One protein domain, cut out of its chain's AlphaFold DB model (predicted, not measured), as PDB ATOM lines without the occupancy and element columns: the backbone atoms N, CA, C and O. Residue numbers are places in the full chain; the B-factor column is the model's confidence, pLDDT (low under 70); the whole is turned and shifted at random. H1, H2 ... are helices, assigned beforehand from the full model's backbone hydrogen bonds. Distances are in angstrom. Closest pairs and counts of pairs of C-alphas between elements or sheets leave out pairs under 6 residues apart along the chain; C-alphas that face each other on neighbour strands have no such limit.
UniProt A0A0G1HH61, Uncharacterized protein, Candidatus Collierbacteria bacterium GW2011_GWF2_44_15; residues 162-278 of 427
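This is residues 162 to 278 of the 427 residues of an uncharacterized protein of Candidatus Collierbacteria bacterium GW2011_GWF2_44_15 (UniProt A0A0G1HH61). You are looking at an elongated up-and-down bundle of four helix positions, in which H3, H4 and H5 are long single helices and the remaining position is filled by two short helices, H1 and then H2, one after the other. The unnamed residues 162 to 179 lie at the end of the bundle where H1 begins, and the contacts are uneven: H5 touches H3 but comes only close to H4. The printed part has 117 residues with five named helices, in the order H1 H2 H3 H4 H5, and no named strand; the class is all helix. It is compact, with a radius of gyration of the C-alphas of 15.4 A, and spans 53 by 28 by 22 A.

Start at H1, residues 180 to 190, and compare it with H3, residues 204 to 223, the hub, which touches four helices. H1 touches residues 217 to 221 of H3 alone, at a shallow tilt of 24 degrees, opposite ways; the closest C-alphas, Ser 184 and Ile 221, are 5.3 A apart. H4, residues 227 to 251, touches H1 with residues 228 to 236 alone, and the closest C-alphas, Ser 184 and Gly 229, are 5.2 A apart. H2, residues 192 to 200, meets H1 only through their link. H2 and H3 form a helical hairpin, closest at the C-alphas of Thr 198 and Ser 207, 4.4 A apart. H2 also touches residues 236 to 244 of H4 alone, with the C-alphas of Pro 192 and Thr 236 closest at 6.7 A. H3 and H4 only just touch, only at the corner, with 3 pairs of C-alphas within 8 A, the closest being Ile 221 and Gly 229 at 6.9 A. H5, residues 256 to 272, touches H3 at a shallow tilt of 25 degrees, the same way, closest at the C-alphas of Phe 215 and Leu 265, 7.0 A. H4 and H5 are close but not clearly touching, and H1 and H5 are apart. The up-and-down bundle is H1, H3, H4 and H5, each running against the one before it. Every O i to N i+4 pair is within hydrogen-bond range in H1, H3, H4 and H5, and 4 of 5 are in H2.

Find C-alpha 180 at (19.278, -0.607, 25.895), where H1 begins; it runs 15.8 A, and H2 12.1 A. H3 runs 28.5 A. H4, the longest, runs 35.8 A from C-alpha 227 at (12.305, -5.000, 19.932). H5 runs 24.1 A to C-alpha 272 at (8.846, -11.541, 32.550).

The two C-alphas farthest apart, Asp 163 and Arg 250, are 53.5 A apart. The printed part has no cut, and the four links between the helices are tight. Mean pLDDT of the printed part is 90.2, and residue 278 is under 70.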
ATOM      1  N   LYS A 162      19.271   3.383  40.276       89.38
ATOM      2  CA  LYS A 162      17.984   3.949  39.829       89.38
ATOM      3  C   LYS A 162      17.872   5.464  40.052       89.38
ATOM      4  O   LYS A 162      17.235   6.141  39.261       89.38
ATOM      5  N   ASP A 163      18.500   5.974  41.114       90.38
ATOM      6  CA  ASP A 163      18.474   7.393  41.491       90.38
ATOM      7  C   ASP A 163      19.678   8.164  40.909       90.38
ATOM      8  O   ASP A 163      19.792   9.377  41.076       90.38
ATOM      9  N   VAL A 164      20.601   7.460  40.238       90.38
ATOM     10  CA  VAL A 164      21.784   8.041  39.584       90.38
ATOM     11  C   VAL A 164      21.456   8.458  38.151       90.38
ATOM     12  O   VAL A 164      21.972   9.466  37.663       90.38
ATOM     13  N   TRP A 165      20.605   7.690  37.470       87.94
ATOM     14  CA  TRP A 165      20.260   7.906  36.070       87.94
ATOM     15  C   TRP A 165      18.935   8.648  35.916       87.94
ATOM     16  O   TRP A 165      17.969   8.393  36.625       87.94
ATOM     17  N   VAL A 166      18.873   9.547  34.931       85.12
ATOM     18  CA  VAL A 166      17.622  10.232  34.555       85.12
ATOM     19  C   VAL A 166      16.658   9.258  33.867       85.12
ATOM     20  O   VAL A 166      15.443   9.416  33.927       85.12
ATOM     21  N   GLN A 167      17.202   8.256  33.176       84.00
ATOM     22  CA  GLN A 167      16.434   7.217  32.512       84.00
ATOM     23  C   GLN A 167      15.941   6.174  33.514       84.00
ATOM     24  O   GLN A 167      16.648   5.796  34.444       84.00
ATOM     25  N   ASP A 168      14.765   5.620  33.237       84.31
ATOM     26  CA  ASP A 168      14.198   4.511  33.996       84.31
ATOM     27  C   ASP A 168      14.927   3.189  33.689       84.31
ATOM     28  O   ASP A 168      14.503   2.369  32.862       84.31
ATOM     29  N   VAL A 169      16.070   3.011  34.352       88.56
ATOM     30  CA  VAL A 169      16.932   1.829  34.223       88.56
ATOM     31  C   VAL A 169      16.272   0.559  34.738       88.56
ATOM     32  O   VAL A 169      16.559  -0.518  34.222       88.56
ATOM     33  N   GLN A 170      15.336   0.667  35.685       90.25
ATOM     34  CA  GLN A 170      14.602  -0.488  36.195       90.25
ATOM     35  C   GLN A 170      13.696  -1.070  35.115       90.25
ATOM     36  O   GLN A 170      13.681  -2.281  34.879       90.25
ATOM     37  N   ASN A 171      12.964  -0.209  34.407       87.38
ATOM     38  CA  ASN A 171      12.081  -0.663  33.344       87.38
ATOM     39  C   ASN A 171      12.810  -0.990  32.046       87.38
ATOM     40  O   ASN A 171      12.275  -1.787  31.266       87.38
ATOM     41  N   ARG A 172      13.965  -0.372  31.776       90.56
ATOM     42  CA  ARG A 172      14.692  -0.567  30.524       90.56
ATOM     43  C   ARG A 172      16.207  -0.478  30.714       90.56
ATOM     44  O   ARG A 172      16.821   0.556  30.455       90.56
ATOM     45  N   VAL A 173      16.797  -1.607  31.093       95.88
ATOM     46  CA  VAL A 173      18.219  -1.699  31.464       95.88
ATOM     47  C   VAL A 173      19.137  -1.397  30.283       95.88
ATOM     48  O   VAL A 173      18.850  -1.765  29.134       95.88
ATOM     49  N   PHE A 174      20.272  -0.767  30.569       96.38
ATOM     50  CA  PHE A 174      21.304  -0.475  29.572       96.38
ATOM     51  C   PHE A 174      22.723  -0.842  30.021       96.38
ATOM     52  O   PHE A 174      23.637  -0.852  29.190       96.38
ATOM     53  N   SER A 175      22.902  -1.244  31.279       96.88
ATOM     54  CA  SER A 175      24.162  -1.676  31.873       96.88
ATOM     55  C   SER A 175      25.274  -0.637  31.655       96.88
ATOM     56  O   SER A 175      25.057   0.566  31.583       96.88
ATOM     57  N   THR A 176      26.512  -1.064  31.470       96.06
ATOM     58  CA  THR A 176      27.635  -0.164  31.186       96.06
ATOM     59  C   THR A 176      27.642   0.369  29.746       96.06
ATOM     60  O   THR A 176      28.539   1.127  29.369       96.06
ATOM     61  N   LEU A 177      26.665  -0.008  28.908       95.62
ATOM     62  CA  LEU A 177      26.610   0.353  27.486       95.62
ATOM     63  C   LEU A 177      25.879   1.678  27.235       95.62
ATOM     64  O   LEU A 177      26.008   2.217  26.142       95.62
ATOM     65  N   GLY A 178      25.134   2.206  28.209       92.75
ATOM     66  CA  GLY A 178      24.480   3.523  28.127       92.75
ATOM     67  C   GLY A 178      23.214   3.585  27.269       92.75
ATOM     68  O   GLY A 178      22.492   4.577  27.308       92.75
ATOM     69  N   GLN A 179      22.904   2.535  26.500       93.00
ATOM     70  CA  GLN A 179      21.672   2.460  25.717       93.00
ATOM     71  C   GLN A 179      21.137   1.010  25.609       93.00
ATOM     72  O   GLN A 179      21.900   0.099  25.267       93.00
ATOM     73  N   PRO A 180      19.826   0.758  25.834       95.19
ATOM     74  CA  PRO A 180      19.278  -0.607  25.895       95.19
ATOM     75  C   PRO A 180      19.409  -1.424  24.599       95.19
ATOM     76  O   PRO A 180      19.642  -2.633  24.621       95.19
ATOM     77  N   ASN A 181      19.272  -0.782  23.437       93.88
ATOM     78  CA  ASN A 181      19.447  -1.443  22.144       93.88
ATOM     79  C   ASN A 181      20.919  -1.786  21.876       93.88
ATOM     80  O   ASN A 181      21.167  -2.822  21.266       93.88
ATOM     81  N   TRP A 182      21.884  -0.971  22.320       95.00
ATOM     82  CA  TRP A 182      23.313  -1.301  22.202       95.00
ATOM     83  C   TRP A 182      23.708  -2.447  23.119       95.00
ATOM     84  O   TRP A 182      24.375  -3.374  22.662       95.00
ATOM     85  N   LEU A 183      23.228  -2.437  24.369       97.81
ATOM     86  CA  LEU A 183      23.374  -3.573  25.277       97.81
ATOM     87  C   LEU A 183      22.837  -4.848  24.628       97.81
ATOM     88  O   LEU A 183      23.536  -5.857  24.551       97.81
ATOM     89  N   SER A 184      21.617  -4.788  24.097       97.50
ATOM     90  CA  SER A 184      21.016  -5.938  23.439       97.50
ATOM     91  C   SER A 184      21.801  -6.388  22.202       97.50
ATOM     92  O   SER A 184      22.052  -7.580  22.054       97.50
ATOM     93  N   ALA A 185      22.258  -5.467  21.348       96.38
ATOM     94  CA  ALA A 185      23.061  -5.800  20.170       96.38
ATOM     95  C   ALA A 185      24.384  -6.493  20.545       96.38
ATOM     96  O   ALA A 185      24.736  -7.510  19.942       96.38
ATOM     97  N   TYR A 186      25.079  -5.993  21.571       98.00
ATOM     98  CA  TYR A 186      26.295  -6.608  22.106       98.00
ATOM     99  C   TYR A 186      26.033  -8.028  22.629       98.00
ATOM    100  O   TYR A 186      26.724  -8.974  22.249       98.00
ATOM    101  N   LEU A 187      24.993  -8.197  23.451       98.44
ATOM    102  CA  LEU A 187      24.632  -9.485  24.043       98.44
ATOM    103  C   LEU A 187      24.191 -10.518  22.998       98.44
ATOM    104  O   LEU A 187      24.596 -11.679  23.068       98.44
ATOM    105  N   VAL A 188      23.422 -10.103  21.987       97.94
ATOM    106  CA  VAL A 188      23.020 -10.970  20.871       97.94
ATOM    107  C   VAL A 188      24.228 -11.442  20.064       97.94
ATOM    108  O   VAL A 188      24.260 -12.603  19.660       97.94
ATOM    109  N   ALA A 189      25.232 -10.584  19.853       96.75
ATOM    110  CA  ALA A 189      26.433 -10.946  19.100       96.75
ATOM    111  C   ALA A 189      27.245 -12.062  19.782       96.75
ATOM    112  O   ALA A 189      27.833 -12.902  19.100       96.75
ATOM    113  N   ILE A 190      27.255 -12.106  21.119       97.56
ATOM    114  CA  ILE A 190      28.000 -13.116  21.887       97.56
ATOM    115  C   ILE A 190      27.165 -14.355  22.246       97.56
ATOM    116  O   ILE A 190      27.743 -15.421  22.450       97.56
ATOM    117  N   LEU A 191      25.829 -14.252  22.270       97.56
ATOM    118  CA  LEU A 191      24.883 -15.309  22.664       97.56
ATOM    119  C   LEU A 191      25.072 -16.685  21.984       97.56
ATOM    120  O   LEU A 191      24.939 -17.694  22.687       97.56
ATOM    121  N   PRO A 192      25.395 -16.802  20.674       95.81
ATOM    122  CA  PRO A 192      25.562 -18.113  20.046       95.81
ATOM    123  C   PRO A 192      26.660 -18.956  20.707       95.81
ATOM    124  O   PRO A 192      26.558 -20.182  20.753       95.81
ATOM    125  N   ILE A 193      27.713 -18.320  21.232       95.56
ATOM    126  CA  ILE A 193      28.889 -19.008  21.772       95.56
ATOM    127  C   ILE A 193      28.543 -19.829  23.027       95.56
ATOM    128  O   ILE A 193      28.761 -21.047  22.995       95.56
ATOM    129  N   PRO A 194      28.019 -19.250  24.129       96.50
ATOM    130  CA  PRO A 194      27.641 -20.026  25.305       96.50
ATOM    131  C   PRO A 194      26.464 -20.962  24.999       96.50
ATOM    132  O   PRO A 194      26.476 -22.107  25.459       96.50
ATOM    133  N   PHE A 195      25.521 -20.563  24.135       95.25
ATOM    134  CA  PHE A 195      24.395 -21.416  23.750       95.25
ATOM    135  C   PHE A 195      24.873 -22.722  23.094       95.25
ATOM    136  O   PHE A 195      24.570 -23.814  23.573       95.25
ATOM    137  N   LEU A 196      25.701 -22.642  22.047       93.25
ATOM    138  CA  LEU A 196      26.251 -23.821  21.364       93.25
ATOM    139  C   LEU A 196      27.239 -24.604  22.246       93.25
ATOM    140  O   LEU A 196      27.318 -25.838  22.162       93.25
ATOM    141  N   SER A 197      27.991 -23.904  23.104       92.81
ATOM    142  CA  SER A 197      28.954 -24.522  24.022       92.81
ATOM    143  C   SER A 197      28.264 -25.384  25.072       92.81
ATOM    144  O   SER A 197      28.755 -26.477  25.352       92.81
ATOM    145  N   THR A 198      27.087 -24.979  25.558       92.38
ATOM    146  CA  THR A 198      26.261 -25.753  26.503       92.38
ATOM    147  C   THR A 198      26.091 -27.210  26.055       92.38
ATOM    148  O   THR A 198      26.214 -28.126  26.867       92.38
ATOM    149  N   PHE A 199      25.918 -27.448  24.750       88.69
ATOM    150  CA  PHE A 199      25.685 -28.782  24.174       88.69
ATOM    151  C   PHE A 199      26.937 -29.463  23.607       88.69
ATOM    152  O   PHE A 199      26.894 -30.633  23.213       88.69
ATOM    153  N   SER A 200      28.055 -28.741  23.539       87.31
ATOM    154  CA  SER A 200      29.309 -29.242  22.966       87.31
ATOM    155  C   SER A 200      30.308 -29.711  24.027       87.31
ATOM    156  O   SER A 200      31.219 -30.473  23.696       87.31
ATOM    157  N   GLN A 201      30.139 -29.304  25.290       87.88
ATOM    158  CA  GLN A 201      31.044 -29.682  26.377       87.88
ATOM    159  C   GLN A 201      30.891 -31.146  26.807       87.88
ATOM    160  O   GLN A 201      29.788 -31.671  26.942       87.88
ATOM    161  N   LYS A 202      32.027 -31.808  27.073       87.56
ATOM    162  CA  LYS A 202      32.057 -33.171  27.639       87.56
ATOM    163  C   LYS A 202      31.814 -33.182  29.151       87.56
ATOM    164  O   LYS A 202      31.196 -34.105  29.670       87.56
ATOM    165  N   ASN A 203      32.325 -32.176  29.855       92.81
ATOM    166  CA  ASN A 203      32.190 -32.042  31.301       92.81
ATOM    167  C   ASN A 203      30.887 -31.296  31.638       92.81
ATOM    168  O   ASN A 203      30.633 -30.207  31.116       92.81
ATOM    169  N   ARG A 204      30.076 -31.894  32.521       90.31
ATOM    170  CA  ARG A 204      28.760 -31.374  32.917       90.31
ATOM    171  C   ARG A 204      28.835 -30.019  33.616       90.31
ATOM    172  O   ARG A 204      27.987 -29.183  33.345       90.31
ATOM    173  N   LEU A 205      29.855 -29.772  34.441       94.19
ATOM    174  CA  LEU A 205      30.015 -28.485  35.124       94.19
ATOM    175  C   LEU A 205      30.141 -27.340  34.112       94.19
ATOM    176  O   LEU A 205      29.390 -26.376  34.186       94.19
ATOM    177  N   TYR A 206      31.025 -27.476  33.118       93.38
ATOM    178  CA  TYR A 206      31.175 -26.454  32.077       93.38
ATOM    179  C   TYR A 206      29.910 -26.308  31.224       93.38
ATOM    180  O   TYR A 206      29.554 -25.191  30.866       93.38
ATOM    181  N   SER A 207      29.205 -27.406  30.932       92.62
ATOM    182  CA  SER A 207      27.899 -27.352  30.260       92.62
ATOM    183  C   SER A 207      26.894 -26.504  31.049       92.62
ATOM    184  O   SER A 207      26.292 -25.599  30.474       92.62
ATOM    185  N   TYR A 208      26.783 -26.711  32.367       94.06
ATOM    186  CA  TYR A 208      25.912 -25.904  33.224       94.06
ATOM    187  C   TYR A 208      26.349 -24.441  33.292       94.06
ATOM    188  O   TYR A 208      25.500 -23.572  33.146       94.06
ATOM    189  N   LEU A 209      27.648 -24.148  33.421       96.12
ATOM    190  CA  LEU A 209      28.149 -22.768  33.438       96.12
ATOM    191  C   LEU A 209      27.794 -22.005  32.152       96.12
ATOM    192  O   LEU A 209      27.322 -20.872  32.217       96.12
ATOM    193  N   TYR A 210      27.962 -22.629  30.982       96.62
ATOM    194  CA  TYR A 210      27.545 -22.026  29.713       96.62
ATOM    195  C   TYR A 210      26.024 -21.881  29.601       96.62
ATOM    196  O   TYR A 210      25.553 -20.871  29.074       96.62
ATOM    197  N   GLY A 211      25.258 -22.846  30.117       95.69
ATOM    198  CA  GLY A 211      23.798 -22.776  30.157       95.69
ATOM    199  C   GLY A 211      23.305 -21.628  31.041       95.69
ATOM    200  O   GLY A 211      22.464 -20.841  30.612       95.69
ATOM    201  N   SER A 212      23.888 -21.468  32.230       96.69
ATOM    202  CA  SER A 212      23.604 -20.362  33.147       96.69
ATOM    203  C   SER A 212      23.974 -19.010  32.542       96.69
ATOM    204  O   SER A 212      23.178 -18.079  32.621       96.69
ATOM    205  N   LEU A 213      25.131 -18.902  31.878       98.06
ATOM    206  CA  LEU A 213      25.520 -17.676  31.175       98.06
ATOM    207  C   LEU A 213      24.558 -17.354  30.023       98.06
ATOM    208  O   LEU A 213      24.154 -16.208  29.864       98.06
ATOM    209  N   THR A 214      24.154 -18.361  29.246       97.94
ATOM    210  CA  THR A 214      23.154 -18.210  28.176       97.94
ATOM    211  C   THR A 214      21.837 -17.671  28.729       97.94
ATOM    212  O   THR A 214      21.284 -16.721  28.179       97.94
ATOM    213  N   PHE A 215      21.352 -18.256  29.827       97.06
ATOM    214  CA  PHE A 215      20.126 -17.821  30.488       97.06
ATOM    215  C   PHE A 215      20.252 -16.385  31.004       97.06
ATOM    216  O   PHE A 215      19.396 -15.557  30.717       97.06
ATOM    217  N   LEU A 216      21.352 -16.052  31.681       98.25
ATOM    218  CA  LEU A 216      21.607 -14.704  32.188       98.25
ATOM    219  C   LEU A 216      21.645 -13.651  31.065       98.25
ATOM    220  O   LEU A 216      21.003 -12.605  31.180       98.25
ATOM    221  N   ILE A 217      22.360 -13.933  29.971       98.44
ATOM    222  CA  ILE A 217      22.410 -13.063  28.787       98.44
ATOM    223  C   ILE A 217      21.000 -12.867  28.223       98.44
ATOM    224  O   ILE A 217      20.604 -11.739  27.932       98.44
ATOM    225  N   PHE A 218      20.225 -13.946  28.101       97.56
ATOM    226  CA  PHE A 218      18.859 -13.894  27.587       97.56
ATOM    227  C   PHE A 218      17.926 -13.050  28.466       97.56
ATOM    228  O   PHE A 218      17.235 -12.176  27.949       97.56
ATOM    229  N   ILE A 219      17.951 -13.254  29.785       96.75
ATOM    230  CA  ILE A 219      17.181 -12.446  30.742       96.75
ATOM    231  C   ILE A 219      17.558 -10.967  30.633       96.75
ATOM    232  O   ILE A 219      16.683 -10.109  30.557       96.75
ATOM    233  N   THR A 220      18.855 -10.666  30.543       97.81
ATOM    234  CA  THR A 220      19.318  -9.284  30.374       97.81
ATOM    235  C   THR A 220      18.777  -8.679  29.076       97.81
ATOM    236  O   THR A 220      18.307  -7.544  29.079       97.81
ATOM    237  N   ILE A 221      18.775  -9.438  27.969       97.56
ATOM    238  CA  ILE A 221      18.177  -9.001  26.698       97.56
ATOM    239  C   ILE A 221      16.683  -8.692  26.867       97.56
ATOM    240  O   ILE A 221      16.234  -7.665  26.355       97.56
ATOM    241  N   LEU A 222      15.917  -9.514  27.593       95.12
ATOM    242  CA  LEU A 222      14.502  -9.232  27.866       95.12
ATOM    243  C   LEU A 222      14.324  -7.911  28.627       95.12
ATOM    244  O   LEU A 222      13.511  -7.077  28.220       95.12
ATOM    245  N   PHE A 223      15.137  -7.671  29.659       95.38
ATOM    246  CA  PHE A 223      15.090  -6.435  30.448       95.38
ATOM    247  C   PHE A 223      15.450  -5.176  29.650       95.38
ATOM    248  O   PHE A 223      14.993  -4.087  29.992       95.38
ATOM    249  N   THR A 224      16.194  -5.287  28.539       95.44
ATOM    250  CA  THR A 224      16.453  -4.121  27.664       95.44
ATOM    251  C   THR A 224      15.194  -3.592  26.969       95.44
ATOM    252  O   THR A 224      15.204  -2.503  26.383       95.44
ATOM    253  N   LYS A 225      14.130  -4.408  26.926       90.69
ATOM    254  CA  LYS A 225      12.918  -4.204  26.125       90.69
ATOM    255  C   LYS A 225      13.212  -3.766  24.672       90.69
ATOM    256  O   LYS A 225      12.425  -3.058  24.040       90.69
ATOM    257  N   SER A 226      14.345  -4.191  24.107       92.44
ATOM    258  CA  SER A 226      14.730  -3.895  22.725       92.44
ATOM    259  C   SER A 226      13.991  -4.811  21.747       92.44
ATOM    260  O   SER A 226      14.264  -6.010  21.669       92.44
ATOM    261  N   ARG A 227      13.070  -4.249  20.951       89.25
ATOM    262  CA  ARG A 227      12.305  -5.000  19.932       89.25
ATOM    263  C   ARG A 227      13.216  -5.669  18.897       89.25
ATOM    264  O   ARG A 227      13.049  -6.851  18.605       89.25
ATOM    265  N   SER A 228      14.194  -4.930  18.362       89.50
ATOM    266  CA  SER A 228      15.171  -5.473  17.404       89.50
ATOM    267  C   SER A 228      16.095  -6.496  18.060       89.50
ATOM    268  O   SER A 228      16.424  -7.507  17.444       89.50
ATOM    269  N   GLY A 229      16.452  -6.267  19.323       93.25
ATOM    270  CA  GLY A 229      17.233  -7.180  20.146       93.25
ATOM    271  C   GLY A 229      16.597  -8.555  20.305       93.25
ATOM    272  O   GLY A 229      17.228  -9.582  20.052       93.25
ATOM    273  N   ILE A 230      15.312  -8.583  20.657       92.75
ATOM    274  CA  ILE A 230      14.556  -9.833  20.797       92.75
ATOM    275  C   ILE A 230      14.347 -10.501  19.440       92.75
ATOM    276  O   ILE A 230      14.560 -11.706  19.330       92.75
ATOM    277  N   GLY A 231      14.019  -9.740  18.391       92.25
ATOM    278  CA  GLY A 231      13.924 -10.285  17.033       92.25
ATOM    279  C   GLY A 231      15.220 -10.976  16.591       92.25
ATOM    280  O   GLY A 231      15.196 -12.123  16.143       92.25
ATOM    281  N   ALA A 232      16.369 -10.327  16.797       94.88
ATOM    282  CA  ALA A 232      17.676 -10.901  16.489       94.88
ATOM    283  C   ALA A 232      18.007 -12.116  17.377       94.88
ATOM    284  O   ALA A 232      18.564 -13.097  16.893       94.88
ATOM    285  N   THR A 233      17.601 -12.100  18.651       95.38
ATOM    286  CA  THR A 233      17.740 -13.243  19.571       95.38
ATOM    287  C   THR A 233      16.970 -14.464  19.078       95.38
ATOM    288  O   THR A 233      17.527 -15.562  19.042       95.38
ATOM    289  N   VAL A 234      15.716 -14.282  18.650       93.38
ATOM    290  CA  VAL A 234      14.880 -15.357  18.098       93.38
ATOM    291  C   VAL A 234      15.539 -15.965  16.863       93.38
ATOM    292  O   VAL A 234      15.651 -17.189  16.782       93.38
ATOM    293  N   ILE A 235      16.035 -15.136  15.938       94.75
ATOM    294  CA  ILE A 235      16.745 -15.608  14.740       94.75
ATOM    295  C   ILE A 235      17.994 -16.405  15.142       94.75
ATOM    296  O   ILE A 235      18.164 -17.545  14.712       94.75
ATOM    297  N   THR A 236      18.838 -15.846  16.011       93.88
ATOM    298  CA  THR A 236      20.088 -16.471  16.466       93.88
ATOM    299  C   THR A 236      19.862 -17.815  17.156       93.88
ATOM    300  O   THR A 236      20.537 -18.798  16.832       93.88
ATOM    301  N   ILE A 237      18.909 -17.885  18.087       91.44
ATOM    302  CA  ILE A 237      18.568 -19.128  18.784       91.44
ATOM    303  C   ILE A 237      17.989 -20.130  17.788       91.44
ATOM    304  O   ILE A 237      18.423 -21.275  17.783       91.44
ATOM    305  N   THR A 238      17.084 -19.717  16.898       90.81
ATOM    306  CA  THR A 238      16.476 -20.614  15.902       90.81
ATOM    307  C   THR A 238      17.523 -21.225  14.973       90.81
ATOM    308  O   THR A 238      17.547 -22.441  14.794       90.81
ATOM    309  N   LEU A 239      18.447 -20.423  14.434       91.69
ATOM    310  CA  LEU A 239      19.540 -20.929  13.596       91.69
ATOM    311  C   LEU A 239      20.459 -21.881  14.373       91.69
ATOM    312  O   LEU A 239      20.831 -22.944  13.868       91.69
ATOM    313  N   SER A 240      20.772 -21.545  15.627       90.06
ATOM    314  CA  SER A 240      21.567 -22.403  16.510       90.06
ATOM    315  C   SER A 240      20.852 -23.723  16.820       90.06
ATOM    316  O   SER A 240      21.481 -24.780  16.835       90.06
ATOM    317  N   LEU A 241      19.531 -23.688  17.020       89.12
ATOM    318  CA  LEU A 241      18.688 -24.864  17.228       89.12
ATOM    319  C   LEU A 241      18.651 -25.751  15.990       89.12
ATOM    320  O   LEU A 241      18.874 -26.950  16.119       89.12
ATOM    321  N   ILE A 242      18.435 -25.184  14.800       90.31
ATOM    322  CA  ILE A 242      18.450 -25.931  13.534       90.31
ATOM    323  C   ILE A 242      19.792 -26.658  13.370       90.31
ATOM    324  O   ILE A 242      19.815 -27.863  13.111       90.31
ATOM    325  N   TYR A 243      20.910 -25.960  13.599       89.25
ATOM    326  CA  TYR A 243      22.248 -26.552  13.548       89.25
ATOM    327  C   TYR A 243      22.427 -27.700  14.560       89.25
ATOM    328  O   TYR A 243      22.921 -28.779  14.212       89.25
ATOM    329  N   LEU A 244      22.005 -27.502  15.814       88.12
ATOM    330  CA  LEU A 244      22.125 -28.518  16.863       88.12
ATOM    331  C   LEU A 244      21.208 -29.721  16.622       88.12
ATOM    332  O   LEU A 244      21.646 -30.852  16.836       88.12
ATOM    333  N   LEU A 245      19.981 -29.512  16.143       87.50
ATOM    334  CA  LEU A 245      19.044 -30.579  15.788       87.50
ATOM    335  C   LEU A 245      19.591 -31.418  14.634       87.50
ATOM    336  O   LEU A 245      19.663 -32.641  14.760       87.50
ATOM    337  N   TYR A 246      20.078 -30.775  13.568       87.94
ATOM    338  CA  TYR A 246      20.740 -31.456  12.453       87.94
ATOM    339  C   TYR A 246      21.894 -32.349  12.944       87.94
ATOM    340  O   TYR A 246      21.975 -33.536  12.608       87.94
ATOM    341  N   ARG A 247      22.756 -31.813  13.817       84.94
ATOM    342  CA  ARG A 247      23.873 -32.563  14.412       84.94
ATOM    343  C   ARG A 247      23.399 -33.685  15.340       84.94
ATOM    344  O   ARG A 247      24.004 -34.760  15.349       84.94
ATOM    345  N   SER A 248      22.354 -33.463  16.135       83.12
ATOM    346  CA  SER A 248      21.843 -34.440  17.106       83.12
ATOM    347  C   SER A 248      21.178 -35.630  16.423       83.12
ATOM    348  O   SER A 248      21.426 -36.764  16.831       83.12
ATOM    349  N   ILE A 249      20.416 -35.390  15.350       83.56
ATOM    350  CA  ILE A 249      19.806 -36.440  14.518       83.56
ATOM    351  C   ILE A 249      20.901 -37.320  13.906       83.56
ATOM    352  O   ILE A 249      20.853 -38.542  14.032       83.56
ATOM    353  N   ARG A 250      21.948 -36.715  13.323       83.75
ATOM    354  CA  ARG A 250      23.070 -37.475  12.743       83.75
ATOM    355  C   ARG A 250      23.894 -38.248  13.770       83.75
ATOM    356  O   ARG A 250      24.380 -39.331  13.467       83.75
ATOM    357  N   SER A 251      24.074 -37.699  14.970       80.38
ATOM    358  CA  SER A 251      24.913 -38.305  16.014       80.38
ATOM    359  C   SER A 251      24.151 -39.178  17.020       80.38
ATOM    360  O   SER A 251      24.772 -39.677  17.957       80.38
ATOM    361  N   LYS A 252      22.828 -39.357  16.853       77.69
ATOM    362  CA  LYS A 252      21.922 -40.063  17.785       77.69
ATOM    363  C   LYS A 252      22.040 -39.593  19.247       77.69
ATOM    364  O   LYS A 252      21.810 -40.358  20.183       77.69
ATOM    365  N   LYS A 253      22.419 -38.329  19.465       76.44
ATOM    366  CA  LYS A 253      22.534 -37.743  20.809       76.44
ATOM    367  C   LYS A 253      21.159 -37.385  21.377       76.44
ATOM    368  O   LYS A 253      20.214 -37.121  20.635       76.44
ATOM    369  N   LYS A 254      21.057 -37.354  22.712       75.00
ATOM    370  CA  LYS A 254      19.829 -36.974  23.428       75.00
ATOM    371  C   LYS A 254      19.494 -35.497  23.178       75.00
ATOM    372  O   LYS A 254      20.294 -34.628  23.509       75.00
ATOM    373  N   ILE A 255      18.289 -35.238  22.668       82.12
ATOM    374  CA  ILE A 255      17.766 -33.892  22.358       82.12
ATOM    375  C   ILE A 255      17.135 -33.219  23.596       82.12
ATOM    376  O   ILE A 255      16.999 -32.003  23.644       82.12
ATOM    377  N   PHE A 256      16.802 -33.980  24.643       82.50
ATOM    378  CA  PHE A 256      16.068 -33.478  25.813       82.50
ATOM    379  C   PHE A 256      16.666 -32.219  26.490       82.50
ATOM    380  O   PHE A 256      15.908 -31.281  26.723       82.50
ATOM    381  N   PRO A 257      17.991 -32.108  26.741       81.75
ATOM    382  CA  PRO A 257      18.563 -30.893  27.338       81.75
ATOM    383  C   PRO A 257      18.373 -29.638  26.472       81.75
ATOM    384  O   PRO A 257      18.258 -28.535  27.000       81.75
ATOM    385  N   LEU A 258      18.327 -29.806  25.144       84.25
ATOM    386  CA  LEU A 258      18.090 -28.721  24.191       84.25
ATOM    387  C   LEU A 258      16.664 -28.192  24.312       84.25
ATOM    388  O   LEU A 258      16.460 -26.980  24.370       84.25
ATOM    389  N   LEU A 259      15.691 -29.104  24.385       85.19
ATOM    390  CA  LEU A 259      14.284 -28.757  24.575       85.19
ATOM    391  C   LEU A 259      14.068 -28.087  25.927       85.19
ATOM    392  O   LEU A 259      13.374 -27.082  25.981       85.19
ATOM    393  N   LEU A 260      14.710 -28.580  26.990       87.56
ATOM    394  CA  LEU A 260      14.595 -27.998  28.325       87.56
ATOM    395  C   LEU A 260      15.131 -26.561  28.378       87.56
ATOM    396  O   LEU A 260      14.443 -25.678  28.884       87.56
ATOM    397  N   LEU A 261      16.324 -26.306  27.820       87.00
ATOM    398  CA  LEU A 261      16.872 -24.948  27.764       87.00
ATOM    399  C   LEU A 261      15.967 -24.041  26.924       87.00
ATOM    400  O   LEU A 261      15.579 -22.975  27.386       87.00
ATOM    401  N   SER A 262      15.564 -24.482  25.733       86.56
ATOM    402  CA  SER A 262      14.695 -23.692  24.846       86.56
ATOM    403  C   SER A 262      13.350 -23.370  25.496       86.56
ATOM    404  O   SER A 262      12.884 -22.235  25.433       86.56
ATOM    405  N   PHE A 263      12.760 -24.352  26.178       89.06
ATOM    406  CA  PHE A 263      11.536 -24.180  26.945       89.06
ATOM    407  C   PHE A 263      11.731 -23.192  28.097       89.06
ATOM    408  O   PHE A 263      10.876 -22.340  28.293       89.06
ATOM    409  N   SER A 264      12.860 -23.233  28.814       88.56
ATOM    410  CA  SER A 264      13.142 -22.271  29.891       88.56
ATOM    411  C   SER A 264      13.248 -20.826  29.387       88.56
ATOM    412  O   SER A 264      12.715 -19.918  30.024       88.56
ATOM    413  N   LEU A 265      13.855 -20.607  28.213       91.00
ATOM    414  CA  LEU A 265      13.936 -19.281  27.591       91.00
ATOM    415  C   LEU A 265      12.538 -18.796  27.173       91.00
ATOM    416  O   LEU A 265      12.145 -17.669  27.478       91.00
ATOM    417  N   LEU A 266      11.740 -19.673  26.560       89.25
ATOM    418  CA  LEU A 266      10.362 -19.364  26.179       89.25
ATOM    419  C   LEU A 266       9.481 -19.064  27.401       89.25
ATOM    420  O   LEU A 266       8.783 -18.052  27.423       89.25
ATOM    421  N   LEU A 267       9.572 -19.886  28.448       89.12
ATOM    422  CA  LEU A 267       8.851 -19.693  29.702       89.12
ATOM    423  C   LEU A 267       9.243 -18.371  30.367       89.12
ATOM    424  O   LEU A 267       8.368 -17.616  30.772       89.12
ATOM    425  N   SER A 268      10.536 -18.041  30.428       85.12
ATOM    426  CA  SER A 268      10.981 -16.764  31.003       85.12
ATOM    427  C   SER A 268      10.458 -15.551  30.230       85.12
ATOM    428  O   SER A 268      10.094 -14.559  30.851       85.12
ATOM    429  N   THR A 269      10.311 -15.652  28.903       86.94
ATOM    430  CA  THR A 269       9.680 -14.597  28.088       86.94
ATOM    431  C   THR A 269       8.215 -14.403  28.468       86.94
ATOM    432  O   THR A 269       7.742 -13.273  28.541       86.94
ATOM    433  N   PHE A 270       7.495 -15.497  28.729       84.19
ATOM    434  CA  PHE A 270       6.102 -15.439  29.167       84.19
ATOM    435  C   PHE A 270       5.963 -14.864  30.585       84.19
ATOM    436  O   PHE A 270       5.067 -14.064  30.827       84.19
ATOM    437  N   LEU A 271       6.860 -15.240  31.505       84.44
ATOM    438  CA  LEU A 271       6.818 -14.804  32.905       84.44
ATOM    439  C   LEU A 271       7.238 -13.341  33.100       84.44
ATOM    440  O   LEU A 271       6.617 -12.630  33.879       84.44
ATOM    441  N   ILE A 272       8.297 -12.903  32.418       84.50
ATOM    442  CA  ILE A 272       8.846 -11.541  32.550       84.50
ATOM    443  C   ILE A 272       8.106 -10.560  31.642       84.50
ATOM    444  O   ILE A 272       7.987  -9.376  31.951       84.50
ATOM    445  N   GLY A 273       7.608 -11.054  30.513       79.06
ATOM    446  CA  GLY A 273       7.081 -10.231  29.444       79.06
ATOM    447  C   GLY A 273       8.152  -9.813  28.439       79.06
ATOM    448  O   GLY A 273       9.354 -10.048  28.568       79.06
ATOM    449  N   SER A 274       7.669  -9.195  27.374       80.12
ATOM    450  CA  SER A 274       8.425  -8.705  26.231       80.12
ATOM    451  C   SER A 274       8.085  -7.220  26.004       80.12
ATOM    452  O   SER A 274       7.148  -6.710  26.613       80.12
ATOM    453  N   PRO A 275       8.757  -6.508  25.083       75.12
ATOM    454  CA  PRO A 275       8.412  -5.133  24.708       75.12
ATOM    455  C   PRO A 275       7.000  -4.984  24.134       75.12
ATOM    456  O   PRO A 275       6.558  -3.863  23.890       75.12
ATOM    457  N   TRP A 276       6.348  -6.104  23.818       73.94
ATOM    458  CA  TRP A 276       4.973  -6.171  23.338       73.94
ATOM    459  C   TRP A 276       3.996  -6.641  24.412       73.94
ATOM    460  O   TRP A 276       2.802  -6.667  24.147       73.94
ATOM    461  N   THR A 277       4.479  -7.035  25.592       70.31
ATOM    462  CA  THR A 277       3.622  -7.429  26.708       70.31
ATOM    463  C   THR A 277       3.134  -6.152  27.390       70.31
ATOM    464  O   THR A 277       3.958  -5.443  27.970       70.31
ATOM    465  N   PRO A 278       1.834  -5.826  27.305       59.34
ATOM    466  CA  PRO A 278       1.309  -4.640  27.959       59.34
ATOM    467  C   PRO A 278       1.338  -4.847  29.476       59.34
ATOM    468  O   PRO A 278       1.072  -5.950  29.963       59.34
TER     469      PRO A 278